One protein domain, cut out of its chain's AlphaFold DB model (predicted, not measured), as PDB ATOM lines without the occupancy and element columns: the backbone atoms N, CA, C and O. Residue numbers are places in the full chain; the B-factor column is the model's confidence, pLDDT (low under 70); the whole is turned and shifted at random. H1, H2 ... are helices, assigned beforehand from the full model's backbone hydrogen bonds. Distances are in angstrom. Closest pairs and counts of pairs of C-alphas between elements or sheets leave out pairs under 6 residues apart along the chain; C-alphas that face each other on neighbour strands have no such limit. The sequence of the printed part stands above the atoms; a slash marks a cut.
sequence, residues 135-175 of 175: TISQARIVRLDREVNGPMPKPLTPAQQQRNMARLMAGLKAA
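AT A GLANCE: This is residues 135 to 175 of the 175 residues of the protein "4Fe-4S Wbl-type domain-containing protein" of Streptomyces sp. SID10815 (UniProt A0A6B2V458). Picture a flat, open Z: two helices that point nearly the same way, H2 at one end and H1 at the other, with the stretch of residues 150 to 157 running slantwise between them from the end of H1 to the beginning of H2. The two helices meet nowhere, and there is no shared core. The printed part has 41 residues with two named helices, H1 then H2 along the chain, and no named strand; the class is all helix. The whole is extended, with a radius of gyration of the C-alphas of 17.5 A and spans of 51 by 19 by 5 A.

IN THESE COORDINATES: Begin with the longest helix, H2, residues 158 to 173: find C-alpha 158 at (29.958, -14.982, -20.823), and from there the helix runs 22.6 A to C-alpha 173 at (38.915, -15.155, -41.566). Then look back to H1, residues 136 to 149, which begins at C-alpha 136 at (10.262, 6.846, -4.769) and measures 19.7 A from first to last C-alpha.

HOW THE PARTS SIT: H2 and H1 are apart, with no C-alpha of the one within 8 A of the other. Between them look for the short link of 8 residues. In both H1 and H2 every O i to N i+4 pair is within hydrogen-bond range. Residues 165 to 175, of which 165 to 173 belong to H2, stand free, and so do residues 135 to 141, of which 136 to 141 belong to H1.

THE WHOLE: The two C-alphas farthest apart are those of Ile 136 and Ala 175, at 52.6 A. The printed part has no cut, and it ends at Ala 175, the chain's last residue. In the B-factor column you find a mean pLDDT of the printed part of 86.5, with residues 174 to 175 under 70.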
ATOM      1  N   THR A 135      11.862   2.247  -4.051       92.62
ATOM      2  CA  THR A 135      11.347   3.427  -3.345       92.62
ATOM      3  C   THR A 135      11.228   4.615  -4.305       92.62
ATOM      4  O   THR A 135      11.895   4.658  -5.342       92.62
ATOM      5  N   ILE A 136      10.424   5.625  -3.954       93.31
ATOM      6  CA  ILE A 136      10.262   6.846  -4.769       93.31
ATOM      7  C   ILE A 136      11.624   7.489  -5.072       93.31
ATOM      8  O   ILE A 136      11.895   7.860  -6.215       93.31
ATOM      9  N   SER A 137      12.506   7.571  -4.072       94.06
ATOM     10  CA  SER A 137      13.852   8.130  -4.225       94.06
ATOM     11  C   SER A 137      14.702   7.317  -5.204       94.06
ATOM     12  O   SER A 137      15.310   7.889  -6.106       94.06
ATOM     13  N   GLN A 138      14.693   5.985  -5.091       93.56
ATOM     14  CA  GLN A 138      15.414   5.101  -6.015       93.56
ATOM     15  C   GLN A 138      14.862   5.192  -7.444       93.56
ATOM     16  O   GLN A 138      15.632   5.296  -8.397       93.56
ATOM     17  N   ALA A 139      13.538   5.214  -7.610       91.38
ATOM     18  CA  ALA A 139      12.902   5.360  -8.917       91.38
ATOM     19  C   ALA A 139      13.249   6.707  -9.574       91.38
ATOM     20  O   ALA A 139      13.487   6.764 -10.781       91.38
ATOM     21  N   ARG A 140      13.332   7.786  -8.781       94.19
ATOM     22  CA  ARG A 140      13.760   9.111  -9.251       94.19
ATOM     23  C   ARG A 140      15.207   9.102  -9.732       94.19
ATOM     24  O   ARG A 140      15.470   9.636 -10.803       94.19
ATOM     25  N   ILE A 141      16.112   8.469  -8.982       93.44
ATOM     26  CA  ILE A 141      17.523   8.319  -9.369       93.44
ATOM     27  C   ILE A 141      17.630   7.564 -10.698       93.44
ATOM     28  O   ILE A 141      18.249   8.065 -11.628       93.44
ATOM     29  N   VAL A 142      16.961   6.412 -10.827       89.25
ATOM     30  CA  VAL A 142      16.977   5.608 -12.064       89.25
ATOM     31  C   VAL A 142      16.402   6.380 -13.255       89.25
ATOM     32  O   VAL A 142      16.898   6.258 -14.375       89.25
ATOM     33  N   ARG A 143      15.355   7.185 -13.040       90.25
ATOM     34  CA  ARG A 143      14.781   8.028 -14.092       90.25
ATOM     35  C   ARG A 143      15.765   9.106 -14.553       90.25
ATOM     36  O   ARG A 143      15.953   9.242 -15.757       90.25
ATOM     37  N   LEU A 144      16.367   9.841 -13.618       94.06
ATOM     38  CA  LEU A 144      17.337  10.897 -13.928       94.06
ATOM     39  C   LEU A 144      18.567  10.329 -14.638       94.06
ATOM     40  O   LEU A 144      18.980  10.868 -15.657       94.06
ATOM     41  N   ASP A 145      19.099   9.206 -14.155       89.75
ATOM     42  CA  ASP A 145      20.205   8.500 -14.806       89.75
ATOM     43  C   ASP A 145      19.856   8.140 -16.254       89.75
ATOM     44  O   ASP A 145      20.620   8.426 -17.168       89.75
ATOM     45  N   ARG A 146      18.648   7.619 -16.498       89.00
ATOM     46  CA  ARG A 146      18.193   7.306 -17.855       89.00
ATOM     47  C   ARG A 146      18.033   8.537 -18.752       89.00
ATOM     48  O   ARG A 146      18.224   8.420 -19.960       89.00
ATOM     49  N   GLU A 147      17.625   9.676 -18.199       91.62
ATOM     50  CA  GLU A 147      17.490  10.937 -18.939       91.62
ATOM     51  C   GLU A 147      18.866  11.526 -19.301       91.62
ATOM     52  O   GLU A 147      19.028  12.038 -20.406       91.62
ATOM     53  N   VAL A 148      19.857  11.400 -18.411       93.50
ATOM     54  CA  VAL A 148      21.212  11.954 -18.592       93.50
ATOM     55  C   VAL A 148      22.124  11.017 -19.390       93.50
ATOM     56  O   VAL A 148      22.760  11.440 -20.350       93.50
ATOM     57  N   ASN A 149      22.177   9.739 -19.013       89.56
ATOM     58  CA  ASN A 149      23.109   8.739 -19.544       89.56
ATOM     59  C   ASN A 149      22.470   7.814 -20.592       89.56
ATOM     60  O   ASN A 149      23.155   7.010 -21.227       89.56
ATOM     61  N   GLY A 150      21.156   7.918 -20.805       87.31
ATOM     62  CA  GLY A 150      20.416   7.019 -21.681       87.31
ATOM     63  C   GLY A 150      20.115   5.661 -21.032       87.31
ATOM     64  O   GLY A 150      20.313   5.448 -19.837       87.31
ATOM     65  N   PRO A 151      19.558   4.702 -21.790       83.38
ATOM     66  CA  PRO A 151      19.266   3.380 -21.253       83.38
ATOM     67  C   PRO A 151      20.558   2.637 -20.889       83.38
ATOM     68  O   PRO A 151      21.386   2.381 -21.762       83.38
ATOM     69  N   MET A 152      20.675   2.219 -19.623       76.81
ATOM     70  CA  MET A 152      21.809   1.429 -19.137       76.81
ATOM     71  C   MET A 152      22.102   0.218 -20.046       76.81
ATOM     72  O   MET A 152      21.195  -0.595 -20.292       76.81
ATOM     73  N   PRO A 153      23.351   0.058 -20.532       76.12
ATOM     74  CA  PRO A 153      23.749  -1.110 -21.305       76.12
ATOM     75  C   PRO A 153      23.561  -2.375 -20.471       76.12
ATOM     76  O   PRO A 153      23.967  -2.442 -19.312       76.12
ATOM     77  N   LYS A 154      22.955  -3.406 -21.060       78.69
ATOM     78  CA  LYS A 154      22.873  -4.708 -20.396       78.69
ATOM     79  C   LYS A 154      24.242  -5.385 -20.472       78.69
ATOM     80  O   LYS A 154      24.732  -5.553 -21.592       78.69
ATOM     81  N   PRO A 155      24.832  -5.808 -19.340       78.56
ATOM     82  CA  PRO A 155      26.067  -6.578 -19.361       78.56
ATOM     83  C   PRO A 155      25.892  -7.838 -20.215       78.56
ATOM     84  O   PRO A 155      24.877  -8.530 -20.105       78.56
ATOM     85  N   LEU A 156      26.866  -8.123 -21.081       81.62
ATOM     86  CA  LEU A 156      26.866  -9.346 -21.881       81.62
ATOM     87  C   LEU A 156      27.189 -10.541 -20.988       81.62
ATOM     88  O   LEU A 156      28.182 -10.511 -20.258       81.62
ATOM     89  N   THR A 157      26.403 -11.612 -21.094       84.75
ATOM     90  CA  THR A 157      26.732 -12.874 -20.418       84.75
ATOM     91  C   THR A 157      28.002 -13.491 -21.023       84.75
ATOM     92  O   THR A 157      28.275 -13.261 -22.206       84.75
ATOM     93  N   PRO A 158      28.768 -14.316 -20.280       86.44
ATOM     94  CA  PRO A 158      29.958 -14.982 -20.823       86.44
ATOM     95  C   PRO A 158      29.679 -15.748 -22.127       86.44
ATOM     96  O   PRO A 158      30.413 -15.616 -23.105       86.44
ATOM     97  N   ALA A 159      28.543 -16.450 -22.200       83.19
ATOM     98  CA  ALA A 159      28.114 -17.152 -23.409       83.19
ATOM     99  C   ALA A 159      27.826 -16.200 -24.589       83.19
ATOM    100  O   ALA A 159      28.135 -16.511 -25.741       83.19
ATOM    101  N   GLN A 160      27.247 -15.020 -24.332       83.31
ATOM    102  CA  GLN A 160      27.054 -13.997 -25.366       83.31
ATOM    103  C   GLN A 160      28.387 -13.423 -25.852       83.31
ATOM    104  O   GLN A 160      28.556 -13.240 -27.057       83.31
ATOM    105  N   GLN A 161      29.330 -13.167 -24.941       88.75
ATOM    106  CA  GLN A 161      30.668 -12.690 -25.296       88.75
ATOM    107  C   GLN A 161      31.388 -13.705 -26.185       88.75
ATOM    108  O   GLN A 161      31.860 -13.333 -27.255       88.75
ATOM    109  N   GLN A 162      31.380 -14.988 -25.810       88.56
ATOM    110  CA  GLN A 162      31.996 -16.058 -26.596       88.56
ATOM    111  C   GLN A 162      31.399 -16.164 -28.007       88.56
ATOM    112  O   GLN A 162      32.141 -16.270 -28.982       88.56
ATOM    113  N   ARG A 163      30.069 -16.070 -28.151       85.88
ATOM    114  CA  ARG A 163      29.415 -16.067 -29.474       85.88
ATOM    115  C   ARG A 163      29.781 -14.846 -30.311       85.88
ATOM    116  O   ARG A 163      30.076 -14.985 -31.496       85.88
ATOM    117  N   ASN A 164      29.767 -13.655 -29.714       88.38
ATOM    118  CA  ASN A 164      30.171 -12.431 -30.407       88.38
ATOM    119  C   ASN A 164      31.627 -12.526 -30.871       88.38
ATOM    120  O   ASN A 164      31.933 -12.148 -32.000       88.38
ATOM    121  N   MET A 165      32.488 -13.095 -30.025       90.69
ATOM    122  CA  MET A 165      33.885 -13.346 -30.337       90.69
ATOM    123  C   MET A 165      34.000 -14.295 -31.549       90.69
ATOM    124  O   MET A 165      34.571 -13.943 -32.579       90.69
ATOM    125  N   ALA A 166      33.360 -15.464 -31.487       88.75
ATOM    126  CA  ALA A 166      33.387 -16.444 -32.572       88.75
ATOM    127  C   ALA A 166      32.935 -15.850 -33.919       88.75
ATOM    128  O   ALA A 166      33.560 -16.103 -34.949       88.75
ATOM    129  N   ARG A 167      31.895 -15.003 -33.912       85.50
ATOM    130  CA  ARG A 167      31.405 -14.309 -35.117       85.50
ATOM    131  C   ARG A 167      32.409 -13.298 -35.664       85.50
ATOM    132  O   ARG A 167      32.609 -13.256 -36.874       85.50
ATOM    133  N   LEU A 168      33.043 -12.509 -34.796       89.56
ATOM    134  CA  LEU A 168      34.076 -11.559 -35.210       89.56
ATOM    135  C   LEU A 168      35.258 -12.295 -35.858       89.56
ATOM    136  O   LEU A 168      35.676 -11.916 -36.947       89.56
ATOM    137  N   MET A 169      35.736 -13.391 -35.256       92.88
ATOM    138  CA  MET A 169      36.827 -14.190 -35.839       92.88
ATOM    139  C   MET A 169      36.439 -14.837 -37.162       92.88
ATOM    140  O   MET A 169      37.260 -14.886 -38.072       92.88
ATOM    141  N   ALA A 170      35.208 -15.338 -37.287       87.06
ATOM    142  CA  ALA A 170      34.724 -15.901 -38.544       87.06
ATOM    143  C   ALA A 170      34.685 -14.843 -39.659       87.06
ATOM    144  O   ALA A 170      35.095 -15.130 -40.778       87.06
ATOM    145  N   GLY A 171      34.255 -13.616 -39.344       85.69
ATOM    146  CA  GLY A 171      34.268 -12.495 -40.286       85.69
ATOM    147  C   GLY A 171      35.678 -12.078 -40.705       85.69
ATOM    148  O   GLY A 171      35.913 -11.863 -41.886       85.69
ATOM    149  N   LEU A 172      36.624 -12.031 -39.760       90.69
ATOM    150  CA  LEU A 172      38.029 -11.706 -40.040       90.69
ATOM    151  C   LEU A 172      38.744 -12.776 -40.879       90.69
ATOM    152  O   LEU A 172      39.667 -12.445 -41.604       90.69
ATOM    153  N   LYS A 173      38.344 -14.049 -40.774       82.50
ATOM    154  CA  LYS A 173      38.915 -15.155 -41.566       82.50
ATOM    155  C   LYS A 173      38.311 -15.293 -42.966       82.50
ATOM    156  O   LYS A 173      38.873 -16.009 -43.787       82.50
ATOM    157  N   ALA A 174      37.141 -14.702 -43.202       67.56
ATOM    158  CA  ALA A 174      36.425 -14.769 -44.476       67.56
ATOM    159  C   ALA A 174      36.675 -13.546 -45.382       67.56
ATOM    160  O   ALA A 174      36.140 -13.512 -46.491       67.56
ATOM    161  N   ALA A 175      37.430 -12.556 -44.894       53.56
ATOM    162  CA  ALA A 175      37.894 -11.373 -45.620       53.56
ATOM    163  C   ALA A 175      39.349 -11.564 -46.062       53.56
ATOM    164  O   ALA A 175      39.685 -11.048 -47.149       53.56
TER     165      ALA A 175